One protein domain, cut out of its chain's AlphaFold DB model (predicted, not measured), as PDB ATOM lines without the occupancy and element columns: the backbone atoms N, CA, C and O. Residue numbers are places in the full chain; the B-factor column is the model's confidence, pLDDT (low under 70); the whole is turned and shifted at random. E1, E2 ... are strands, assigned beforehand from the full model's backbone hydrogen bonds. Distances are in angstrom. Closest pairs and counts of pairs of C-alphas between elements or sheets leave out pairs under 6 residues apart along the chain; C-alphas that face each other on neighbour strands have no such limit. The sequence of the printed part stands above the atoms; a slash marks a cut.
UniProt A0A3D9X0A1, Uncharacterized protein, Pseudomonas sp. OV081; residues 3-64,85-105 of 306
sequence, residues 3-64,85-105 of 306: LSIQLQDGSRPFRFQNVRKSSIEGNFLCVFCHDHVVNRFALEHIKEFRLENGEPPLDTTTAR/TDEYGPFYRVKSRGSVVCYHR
ATOM      1  N   LEU A   3     -69.074 -47.326  93.835       88.81
ATOM      2  CA  LEU A   3     -68.163 -48.456  93.988       88.81
ATOM      3  C   LEU A   3     -66.924 -47.994  94.750       88.81
ATOM      4  O   LEU A   3     -66.272 -47.031  94.351       88.81
ATOM      5  N   SER A   4     -66.589 -48.693  95.828       90.81
ATOM      6  CA  SER A   4     -65.334 -48.515  96.556       90.81
ATOM      7  C   SER A   4     -64.487 -49.773  96.415       90.81
ATOM      8  O   SER A   4     -64.991 -50.856  96.682       90.81
ATOM      9  N   ILE A   5     -63.218 -49.649  96.033       89.50
ATOM     10  CA  ILE A   5     -62.280 -50.774  95.902       89.50
ATOM     11  C   ILE A   5     -61.101 -50.537  96.840       89.50
ATOM     12  O   ILE A   5     -60.438 -49.504  96.759       89.50
ATOM     13  N   GLN A   6     -60.834 -51.496  97.716       90.81
ATOM     14  CA  GLN A   6     -59.683 -51.505  98.609       90.81
ATOM     15  C   GLN A   6     -58.662 -52.519  98.096       90.81
ATOM     16  O   GLN A   6     -58.993 -53.691  97.903       90.81
ATOM     17  N   LEU A   7     -57.418 -52.083  97.900       88.75
ATOM     18  CA  LEU A   7     -56.322 -52.959  97.490       88.75
ATOM     19  C   LEU A   7     -55.643 -53.623  98.696       88.75
ATOM     20  O   LEU A   7     -55.786 -53.173  99.841       88.75
ATOM     21  N   GLN A   8     -54.930 -54.721  98.433       82.75
ATOM     22  CA  GLN A   8     -54.209 -55.506  99.442       82.75
ATOM     23  C   GLN A   8     -52.984 -54.791 100.021       82.75
ATOM     24  O   GLN A   8     -52.624 -55.051 101.167       82.75
ATOM     25  N   ASP A   9     -52.383 -53.865  99.276       86.06
ATOM     26  CA  ASP A   9     -51.213 -53.076  99.692       86.06
ATOM     27  C   ASP A   9     -51.519 -52.042 100.797       86.06
ATOM     28  O   ASP A   9     -50.617 -51.363 101.289       86.06
ATOM     29  N   GLY A  10     -52.787 -51.917 101.205       83.12
ATOM     30  CA  GLY A  10     -53.228 -50.951 102.208       83.12
ATOM     31  C   GLY A  10     -53.383 -49.526 101.671       83.12
ATOM     32  O   GLY A  10     -53.527 -48.599 102.471       83.12
ATOM     33  N   SER A  11     -53.386 -49.331 100.346       85.94
ATOM     34  CA  SER A  11     -53.644 -48.031  99.724       85.94
ATOM     35  C   SER A  11     -54.984 -47.447 100.178       85.94
ATOM     36  O   SER A  11     -55.890 -48.158 100.614       85.94
ATOM     37  N   ARG A  12     -55.169 -46.130 100.028       90.06
ATOM     38  CA  ARG A  12     -56.504 -45.541 100.219       90.06
ATOM     39  C   ARG A  12     -57.502 -46.179  99.231       90.06
ATOM     40  O   ARG A  12     -57.105 -46.432  98.090       90.06
ATOM     41  N   PRO A  13     -58.768 -46.409  99.630       91.19
ATOM     42  CA  PRO A  13     -59.757 -46.989  98.734       91.19
ATOM     43  C   PRO A  13     -59.992 -46.115  97.498       91.19
ATOM     44  O   PRO A  13     -60.182 -44.900  97.615       91.19
ATOM     45  N   PHE A  14     -60.061 -46.743  96.327       91.31
ATOM     46  CA  PHE A  14     -60.522 -46.105  95.098       91.31
ATOM     47  C   PHE A  14     -62.033 -45.937  95.168       91.31
ATOM     48  O   PHE A  14     -62.747 -46.910  95.401       91.31
ATOM     49  N   ARG A  15     -62.526 -44.714  94.966       93.25
ATOM     50  CA  ARG A  15     -63.959 -44.406  95.008       93.25
ATOM     51  C   ARG A  15     -64.435 -43.951  93.641       93.25
ATOM     52  O   ARG A  15     -63.949 -42.956  93.112       93.25
ATOM     53  N   PHE A  16     -65.420 -44.660  93.112       90.56
ATOM     54  CA  PHE A  16     -66.066 -44.361  91.846       90.56
ATOM     55  C   PHE A  16     -67.503 -43.917  92.091       90.56
ATOM     56  O   PHE A  16     -68.282 -44.610  92.751       90.56
ATOM     57  N   GLN A  17     -67.852 -42.759  91.536       90.25
ATOM     58  CA  GLN A  17     -69.222 -42.261  91.478       90.25
ATOM     59  C   GLN A  17     -69.816 -42.531  90.095       90.25
ATOM     60  O   GLN A  17     -69.083 -42.631  89.112       90.25
ATOM     61  N   ASN A  18     -71.145 -42.635  90.025       87.56
ATOM     62  CA  ASN A  18     -71.881 -42.850  88.775       87.56
ATOM     63  C   ASN A  18     -71.424 -44.091  87.987       87.56
ATOM     64  O   ASN A  18     -71.463 -44.105  86.758       87.56
ATOM     65  N   VAL A  19     -71.019 -45.153  88.691       85.88
ATOM     66  CA  VAL A  19     -70.743 -46.439  88.045       85.88
ATOM     67  C   VAL A  19     -72.055 -46.959  87.471       85.88
ATOM     68  O   VAL A  19     -73.064 -47.023  88.184       85.88
ATOM     69  N   ARG A  20     -72.049 -47.287  86.177       84.88
ATOM     70  CA  ARG A  20     -73.210 -47.867  85.488       84.88
ATOM     71  C   ARG A  20     -73.208 -49.380  85.633       84.88
ATOM     72  O   ARG A  20     -74.243 -49.973  85.910       84.88
ATOM     73  N   LYS A  21     -72.033 -49.980  85.446       83.69
ATOM     74  CA  LYS A  21     -71.811 -51.421  85.514       83.69
ATOM     75  C   LYS A  21     -70.410 -51.696  86.048       83.69
ATOM     76  O   LYS A  21     -69.483 -50.914  85.847       83.69
ATOM     77  N   SER A  22     -70.256 -52.836  86.690       82.38
ATOM     78  CA  SER A  22     -68.972 -53.516  86.812       82.38
ATOM     79  C   SER A  22     -69.143 -54.937  86.261       82.38
ATOM     80  O   SER A  22     -70.265 -55.449  86.251       82.38
ATOM     81  N   SER A  23     -68.071 -55.580  85.815       82.25
ATOM     82  CA  SER A  23     -68.046 -57.010  85.454       82.25
ATOM     83  C   SER A  23     -66.715 -57.614  85.884       82.25
ATOM     84  O   SER A  23     -65.709 -56.905  85.972       82.25
ATOM     85  N   ILE A  24     -66.705 -58.915  86.163       80.19
ATOM     86  CA  ILE A  24     -65.462 -59.685  86.213       80.19
ATOM     87  C   ILE A  24     -65.212 -60.258  84.819       80.19
ATOM     88  O   ILE A  24     -66.046 -60.982  84.283       80.19
ATOM     89  N   GLU A  25     -64.071 -59.919  84.229       79.06
ATOM     90  CA  GLU A  25     -63.649 -60.386  82.907       79.06
ATOM     91  C   GLU A  25     -62.265 -61.028  83.033       79.06
ATOM     92  O   GLU A  25     -61.251 -60.347  83.211       79.06
ATOM     93  N   GLY A  26     -62.218 -62.361  82.984       81.62
ATOM     94  CA  GLY A  26     -60.994 -63.111  83.268       81.62
ATOM     95  C   GLY A  26     -60.503 -62.856  84.697       81.62
ATOM     96  O   GLY A  26     -61.249 -63.054  85.651       81.62
ATOM     97  N   ASN A  27     -59.255 -62.395  84.846       80.56
ATOM     98  CA  ASN A  27     -58.646 -62.084  86.148       80.56
ATOM     99  C   ASN A  27     -58.740 -60.591  86.525       80.56
ATOM    100  O   ASN A  27     -57.909 -60.083  87.283       80.56
ATOM    101  N   PHE A  28     -59.722 -59.864  85.983       82.94
ATOM    102  CA  PHE A  28     -59.884 -58.433  86.233       82.94
ATOM    103  C   PHE A  28     -61.302 -58.067  86.662       82.94
ATOM    104  O   PHE A  28     -62.283 -58.538  86.093       82.94
ATOM    105  N   LEU A  29     -61.398 -57.143  87.617       86.44
ATOM    106  CA  LEU A  29     -62.603 -56.367  87.874       86.44
ATOM    107  C   LEU A  29     -62.591 -55.143  86.951       86.44
ATOM    108  O   LEU A  29     -61.764 -54.239  87.109       86.44
ATOM    109  N   CYS A  30     -63.517 -55.117  85.999       87.62
ATOM    110  CA  CYS A  30     -63.737 -54.013  85.072       87.62
ATOM    111  C   CYS A  30     -64.798 -53.058  85.637       87.62
ATOM    112  O   CYS A  30     -65.900 -53.476  86.002       87.62
ATOM    113  N   VAL A  31     -64.479 -51.760  85.698       89.06
ATOM    114  CA  VAL A  31     -65.387 -50.701  86.174       89.06
ATOM    115  C   VAL A  31     -65.810 -49.821  85.001       89.06
ATOM    116  O   VAL A  31     -64.953 -49.247  84.328       89.06
ATOM    117  N   PHE A  32     -67.121 -49.676  84.787       86.44
ATOM    118  CA  PHE A  32     -67.687 -48.925  83.666       86.44
ATOM    119  C   PHE A  32     -68.436 -47.678  84.134       86.44
ATOM    120  O   PHE A  32     -69.400 -47.757  84.908       86.44
ATOM    121  N   CYS A  33     -68.061 -46.530  83.572       86.94
ATOM    122  CA  CYS A  33     -68.842 -45.298  83.649       86.94
ATOM    123  C   CYS A  33     -69.185 -44.874  82.218       86.94
ATOM    124  O   CYS A  33     -68.288 -44.754  81.390       86.94
ATOM    125  N   HIS A  34     -70.469 -44.642  81.934       78.31
ATOM    126  CA  HIS A  34     -70.944 -44.249  80.595       78.31
ATOM    127  C   HIS A  34     -70.494 -45.211  79.470       78.31
ATOM    128  O   HIS A  34     -69.994 -44.770  78.446       78.31
ATOM    129  N   ASP A  35     -70.637 -46.526  79.680       74.31
ATOM    130  CA  ASP A  35     -70.313 -47.613  78.724       74.31
ATOM    131  C   ASP A  35     -68.841 -47.781  78.327       74.31
ATOM    132  O   ASP A  35     -68.504 -48.685  77.564       74.31
ATOM    133  N   HIS A  36     -67.940 -46.997  78.910       74.25
ATOM    134  CA  HIS A  36     -66.503 -47.171  78.740       74.25
ATOM    135  C   HIS A  36     -65.881 -47.796  79.986       74.25
ATOM    136  O   HIS A  36     -66.246 -47.454  81.114       74.25
ATOM    137  N   VAL A  37     -64.919 -48.701  79.783       78.69
ATOM    138  CA  VAL A  37     -64.068 -49.208  80.865       78.69
ATOM    139  C   VAL A  37     -63.202 -48.052  81.343       78.69
ATOM    140  O   VAL A  37     -62.310 -47.603  80.629       78.69
ATOM    141  N   VAL A  38     -63.469 -47.567  82.551       84.00
ATOM    142  CA  VAL A  38     -62.690 -46.478  83.145       84.00
ATOM    143  C   VAL A  38     -61.470 -47.031  83.869       84.00
ATOM    144  O   VAL A  38     -60.423 -46.398  83.851       84.00
ATOM    145  N   ASN A  39     -61.586 -48.212  84.486       90.81
ATOM    146  CA  ASN A  39     -60.478 -48.878  85.166       90.81
ATOM    147  C   ASN A  39     -60.598 -50.402  85.134       90.81
ATOM    148  O   ASN A  39     -61.697 -50.958  85.064       90.81
ATOM    149  N   ARG A  40     -59.438 -51.059  85.246       91.44
ATOM    150  CA  ARG A  40     -59.285 -52.505  85.426       91.44
ATOM    151  C   ARG A  40     -58.407 -52.776  86.638       91.44
ATOM    152  O   ARG A  40     -57.321 -52.215  86.743       91.44
ATOM    153  N   PHE A  41     -58.868 -53.656  87.516       88.94
ATOM    154  CA  PHE A  41     -58.134 -54.067  88.709       88.94
ATOM    155  C   PHE A  41     -57.892 -55.569  88.653       88.94
ATOM    156  O   PHE A  41     -58.853 -56.328  88.546       88.94
ATOM    157  N   ALA A  42     -56.631 -56.000  88.710       85.31
ATOM    158  CA  ALA A  42     -56.312 -57.422  88.822       85.31
ATOM    159  C   ALA A  42     -56.915 -57.968  90.122       85.31
ATOM    160  O   ALA A  42     -56.708 -57.376  91.185       85.31
ATOM    161  N   LEU A  43     -57.678 -59.061  90.041       79.69
ATOM    162  CA  LEU A  43     -58.438 -59.585  91.185       79.69
ATOM    163  C   LEU A  43     -57.533 -59.928  92.372       79.69
ATOM    164  O   LEU A  43     -57.887 -59.642  93.513       79.69
ATOM    165  N   GLU A  44     -56.338 -60.446  92.092       80.38
ATOM    166  CA  GLU A  44     -55.323 -60.800  93.087       80.38
ATOM    167  C   GLU A  44     -54.824 -59.610  93.921       80.38
ATOM    168  O   GLU A  44     -54.343 -59.809  95.032       80.38
ATOM    169  N   HIS A  45     -54.972 -58.373  93.431       85.62
ATOM    170  CA  HIS A  45     -54.585 -57.156  94.153       85.62
ATOM    171  C   HIS A  45     -55.735 -56.535  94.949       85.62
ATOM    172  O   HIS A  45     -55.514 -55.619  95.744       85.62
ATOM    173  N   ILE A  46     -56.965 -57.010  94.757       83.12
ATOM    174  CA  ILE A  46     -58.138 -56.489  95.452       83.12
ATOM    175  C   ILE A  46     -58.264 -57.205  96.798       83.12
ATOM    176  O   ILE A  46     -58.237 -58.431  96.884       83.12
ATOM    177  N   LYS A  47     -58.407 -56.432  97.874       80.62
ATOM    178  CA  LYS A  47     -58.734 -56.950  99.206       80.62
ATOM    179  C   LYS A  47     -60.242 -57.118  99.355       80.62
ATOM    180  O   LYS A  47     -60.722 -58.177  99.762       80.62
ATOM    181  N   GLU A  48     -60.967 -56.054  99.026       84.50
ATOM    182  CA  GLU A  48     -62.424 -56.000  99.028       84.50
ATOM    183  C   GLU A  48     -62.923 -54.944  98.042       84.50
ATOM    184  O   GLU A  48     -62.223 -53.976  97.726       84.50
ATOM    185  N   PHE A  49     -64.166 -55.091  97.597       86.00
ATOM    186  CA  PHE A  49     -64.885 -54.004  96.951       86.00
ATOM    187  C   PHE A  49     -66.334 -53.936  97.438       86.00
ATOM    188  O   PHE A  49     -66.940 -54.949  97.782       86.00
ATOM    189  N   ARG A  50     -66.883 -52.722  97.499       86.38
ATOM    190  CA  ARG A  50     -68.218 -52.417  98.023       86.38
ATOM    191  C   ARG A  50     -69.040 -51.684  96.980       86.38
ATOM    192  O   ARG A  50     -68.599 -50.648  96.485       86.38
ATOM    193  N   LEU A  51     -70.241 -52.187  96.710       84.31
ATOM    194  CA  LEU A  51     -71.243 -51.519  95.887       84.31
ATOM    195  C   LEU A  51     -72.368 -50.985  96.773       84.31
ATOM    196  O   LEU A  51     -72.982 -51.737  97.531       84.31
ATOM    197  N   GLU A  52     -72.648 -49.690  96.652       85.69
ATOM    198  CA  GLU A  52     -73.812 -49.045  97.260       85.69
ATOM    199  C   GLU A  52     -74.905 -48.859  96.205       85.69
ATOM    200  O   GLU A  52     -74.655 -48.283  95.135       85.69
ATOM    201  N   ASN A  53     -76.125 -49.298  96.535       78.19
ATOM    202  CA  ASN A  53     -77.315 -49.147  95.690       78.19
ATOM    203  C   ASN A  53     -77.153 -49.756  94.283       78.19
ATOM    204  O   ASN A  53     -77.539 -49.145  93.286       78.19
ATOM    205  N   GLY A  54     -76.547 -50.941  94.188       68.31
ATOM    206  CA  GLY A  54     -76.406 -51.666  92.928       68.31
ATOM    207  C   GLY A  54     -76.141 -53.152  93.128       68.31
ATOM    208  O   GLY A  54     -75.838 -53.597  94.238       68.31
ATOM    209  N   GLU A  55     -76.279 -53.912  92.047       64.31
ATOM    210  CA  GLU A  55     -75.992 -55.342  92.041       64.31
ATOM    211  C   GLU A  55     -74.518 -55.608  91.692       64.31
ATOM    212  O   GLU A  55     -73.936 -54.899  90.866       64.31
ATOM    213  N   PRO A  56     -73.883 -56.598  92.342       61.50
ATOM    214  CA  PRO A  56     -72.492 -56.940  92.110       61.50
ATOM    215  C   PRO A  56     -72.232 -57.438  90.680       61.50
ATOM    216  O   PRO A  56     -73.101 -58.055  90.072       61.50
ATOM    217  N   PRO A  57     -71.002 -57.240  90.176       57.66
ATOM    218  CA  PRO A  57     -70.535 -57.621  88.839       57.66
ATOM    219  C   PRO A  57     -70.302 -59.122  88.638       57.66
ATOM    220  O   PRO A  57     -69.377 -59.515  87.930       57.66
ATOM    221  N   LEU A  58     -71.073 -59.956  89.320       55.81
ATOM    222  CA  LEU A  58     -70.960 -61.397  89.199       55.81
ATOM    223  C   LEU A  58     -72.014 -61.828  88.189       55.81
ATOM    224  O   LEU A  58     -73.199 -61.558  88.395       55.81
ATOM    225  N   ASP A  59     -71.569 -62.459  87.098       48.28
ATOM    226  CA  ASP A  59     -72.460 -63.217  86.220       48.28
ATOM    227  C   ASP A  59     -73.379 -64.067  87.095       48.28
ATOM    228  O   ASP A  59     -72.946 -64.575  88.131       48.28
ATOM    229  N   THR A  60     -74.643 -64.143  86.690       39.47
ATOM    230  CA  THR A  60     -75.874 -64.521  87.408       39.47
ATOM    231  C   THR A  60     -75.907 -65.941  87.995       39.47
ATOM    232  O   THR A  60     -76.929 -66.620  87.995       39.47
ATOM    233  N   THR A  61     -74.797 -66.405  88.546       44.59
ATOM    234  CA  THR A  61     -74.659 -67.673  89.235       44.59
ATOM    235  C   THR A  61     -75.310 -67.547  90.604       44.59
ATOM    236  O   THR A  61     -74.890 -66.797  91.490       44.59
ATOM    237  N   THR A  62     -76.427 -68.253  90.733       47.03
ATOM    238  CA  THR A  62     -77.162 -68.478  91.971       47.03
ATOM    239  C   THR A  62     -76.172 -68.867  93.062       47.03
ATOM    240  O   THR A  62     -75.376 -69.788  92.881       47.03
ATOM    241  N   ALA A  63     -76.199 -68.146  94.182       47.00
ATOM    242  CA  ALA A  63     -75.365 -68.439  95.338       47.00
ATOM    243  C   ALA A  63     -75.480 -69.923  95.717       47.00
ATOM    244  O   ALA A  63     -76.584 -70.388  96.003       47.00
ATOM    245  N   ARG A  64     -74.363 -70.656  95.719       48.06
ATOM    246  CA  ARG A  64     -74.365 -72.110  95.957       48.06
ATOM    247  C   ARG A  64     -74.084 -72.520  97.386       48.06
ATOM    248  O   ARG A  64     -74.390 -73.641  97.766       48.06
ATOM    249  N   THR A  85     -70.263 -67.899  94.556       52.31
ATOM    250  CA  THR A  85     -70.637 -68.259  93.175       52.31
ATOM    251  C   THR A  85     -70.126 -69.649  92.781       52.31
ATOM    252  O   THR A  85     -70.695 -70.294  91.904       52.31
ATOM    253  N   ASP A  86     -69.093 -70.132  93.476       54.12
ATOM    254  CA  ASP A  86     -68.365 -71.382  93.251       54.12
ATOM    255  C   ASP A  86     -67.453 -71.701  94.460       54.12
ATOM    256  O   ASP A  86     -67.056 -70.812  95.214       54.12
ATOM    257  N   GLU A  87     -67.112 -72.972  94.678       52.12
ATOM    258  CA  GLU A  87     -66.188 -73.425  95.745       52.12
ATOM    259  C   GLU A  87     -64.742 -72.897  95.537       52.12
ATOM    260  O   GLU A  87     -63.929 -72.791  96.463       52.12
ATOM    261  N   TYR A  88     -64.433 -72.490  94.301       56.03
ATOM    262  CA  TYR A  88     -63.102 -72.077  93.848       56.03
ATOM    263  C   TYR A  88     -62.996 -70.586  93.499       56.03
ATOM    264  O   TYR A  88     -61.926 -70.132  93.089       56.03
ATOM    265  N   GLY A  89     -64.058 -69.811  93.718       65.00
ATOM    266  CA  GLY A  89     -64.103 -68.399  93.368       65.00
ATOM    267  C   GLY A  89     -63.094 -67.550  94.136       65.00
ATOM    268  O   GLY A  89     -62.837 -67.799  95.321       65.00
ATOM    269  N   PRO A  90     -62.541 -66.494  93.513       71.69
ATOM    270  CA  PRO A  90     -61.643 -65.578  94.203       71.69
ATOM    271  C   PRO A  90     -62.370 -64.658  95.192       71.69
ATOM    272  O   PRO A  90     -61.698 -64.064  96.033       71.69
ATOM    273  N   PHE A  91     -63.707 -64.536  95.141       75.12
ATOM    274  CA  PHE A  91     -64.474 -63.644  96.018       75.12
ATOM    275  C   PHE A  91     -65.686 -64.301  96.670       75.12
ATOM    276  O   PHE A  91     -66.375 -65.115  96.069       75.12
ATOM    277  N   TYR A  92     -66.003 -63.821  97.869       74.62
ATOM    278  CA  TYR A  92     -67.202 -64.166  98.624       74.62
ATOM    279  C   TYR A  92     -68.093 -62.935  98.770       74.62
ATOM    280  O   TYR A  92     -67.615 -61.854  99.122       74.62
ATOM    281  N   ARG A  93     -69.396 -63.088  98.509       77.38
ATOM    282  CA  ARG A  93     -70.366 -61.985  98.476       77.38
ATOM    283  C   ARG A  93     -71.134 -61.873  99.782       77.38
ATOM    284  O   ARG A  93     -71.925 -62.744 100.105       77.38
ATOM    285  N   VAL A  94     -70.999 -60.759 100.484       78.75
ATOM    286  CA  VAL A  94     -71.724 -60.468 101.723       78.75
ATOM    287  C   VAL A  94     -72.715 -59.333 101.485       78.75
ATOM    288  O   VAL A  94     -72.332 -58.211 101.152       78.75
ATOM    289  N   LYS A  95     -74.007 -59.606 101.681       76.25
ATOM    290  CA  LYS A  95     -75.055 -58.573 101.671       76.25
ATOM    291  C   LYS A  95     -75.156 -57.931 103.054       76.25
ATOM    292  O   LYS A  95     -75.390 -58.626 104.039       76.25
ATOM    293  N   SER A  96     -75.029 -56.608 103.135       75.88
ATOM    294  CA  SER A  96     -75.162 -55.851 104.386       75.88
ATOM    295  C   SER A  96     -75.923 -54.545 104.163       75.88
ATOM    296  O   SER A  96     -75.448 -53.669 103.446       75.88
ATOM    297  N   ARG A  97     -77.118 -54.426 104.768       73.50
ATOM    298  CA  ARG A  97     -77.953 -53.204 104.874       73.50
ATOM    299  C   ARG A  97     -77.861 -52.242 103.669       73.50
ATOM    300  O   ARG A  97     -77.440 -51.101 103.817       73.50
ATOM    301  N   GLY A  98     -78.258 -52.702 102.480       72.88
ATOM    302  CA  GLY A  98     -78.298 -51.873 101.259       72.88
ATOM    303  C   GLY A  98     -76.976 -51.775 100.484       72.88
ATOM    304  O   GLY A  98     -76.899 -51.077  99.475       72.88
ATOM    305  N   SER A  99     -75.948 -52.497 100.924       74.62
ATOM    306  CA  SER A  99     -74.674 -52.639 100.224       74.62
ATOM    307  C   SER A  99     -74.320 -54.106 100.007       74.62
ATOM    308  O   SER A  99     -74.740 -54.993 100.761       74.62
ATOM    309  N   VAL A 100     -73.530 -54.357  98.969       78.44
ATOM    310  CA  VAL A 100     -72.898 -55.654  98.737       78.44
ATOM    311  C   VAL A 100     -71.396 -55.475  98.851       78.44
ATOM    312  O   VAL A 100     -70.822 -54.605  98.196       78.44
ATOM    313  N   VAL A 101     -70.769 -56.287  99.698       80.00
ATOM    314  CA  VAL A 101     -69.317 -56.322  99.876       80.00
ATOM    315  C   VAL A 101     -68.800 -57.650  99.350       80.00
ATOM    316  O   VAL A 101     -69.298 -58.706  99.728       80.00
ATOM    317  N   CYS A 102     -67.803 -57.599  98.480       80.19
ATOM    318  CA  CYS A 102     -67.119 -58.776  97.973       80.19
ATOM    319  C   CYS A 102     -65.723 -58.838  98.592       80.19
ATOM    320  O   CYS A 102     -64.922 -57.922  98.398       80.19
ATOM    321  N   TYR A 103     -65.441 -59.907  99.334       79.38
ATOM    322  CA  TYR A 103     -64.147 -60.143  99.975       79.38
ATOM    323  C   TYR A 103     -63.332 -61.130  99.162       79.38
ATOM    324  O   TYR A 103     -63.847 -62.188  98.811       79.38
ATOM    325  N   HIS A 104     -62.069 -60.810  98.895       81.56
ATOM    326  CA  HIS A 104     -61.170 -61.767  98.258       81.56
ATOM    327  C   HIS A 104     -60.893 -62.958  99.193       81.56
ATOM    328  O   HIS A 104     -60.816 -62.783 100.411       81.56
ATOM    329  N   ARG A 105     -60.685 -64.164  98.648       77.25
ATOM    330  CA  ARG A 105     -60.430 -65.400  99.417       77.25
ATOM    331  C   ARG A 105     -59.263 -65.259 100.396       77.25
ATOM    332  O   ARG A 105     -59.324 -65.774 101.507       77.25
TER     333      ARG A 105
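Overview. This is residues 3 to 64 and 85 to 105 of the 306 residues of an uncharacterized protein of Pseudomonas sp. OV081 (UniProt A0A3D9X0A1). Two twisted sheets lie partly face to face: the larger, E2-E1-E6-E8-E7, forms one layer, and the smaller, E3-E4-E5, covers part of it, while E7 reaches past. The printed part has 83 residues, 45 of them in eight named strands, E1 to E8 along the chain, with no named helix: all strand, both sheets antiparallel. It is compact, with a radius of gyration of the C-alphas of 12.0 A, and spans 31 by 28 by 26 A.

Arrangement. Start at inner strand E6, residues 46 to 52. On E1, residues 3 to 7, N 4 is 2.9 A from O 50; on E8, residues 99 to 104, N 102 is 2.9 A from O 49, both within hydrogen-bond range. Edge strand E2, residues 14 to 16, forms a hairpin with E1, N 5 to O 14 being 2.9 A; edge strand E7, residues 91 to 96, forms one with E8, N 94 to O 101 being 2.8 A. Now look at E3, residues 21 to 25, E4, residues 28 to 33, and E5, residues 36 to 42: a meander, each strand the antiparallel neighbour of the one before, with N 30 to O 23 at 2.8 A and N 29 to O 41 at 2.8 A. E4 and E6 are apart, with no C-alphas within 8 A; E5 and E6 meet only through their link.

Along the chain. Find C-alpha 46 at (-58.138, -56.489, 95.452); E6 runs 17.4 A from there. E5 measures 17.6 A, E8 16.4 A, E4 16.1 A, E7 15.7 A, E1 13.1 A, E3 12.4 A and E2 6.7 A. E8 ends at C-alpha 104, (-61.170, -61.767, 98.258).

Size, cuts and confidence. The C-alphas of His 34 and Glu 87 are farthest apart, 33.2 A. Residues 65 to 84 are not printed; C-alphas 64 and 85 are 6.0 A apart across this cut. Of the links printed whole, none is long. Residues 54 to 64 and 85 to 89 have pLDDT under 70.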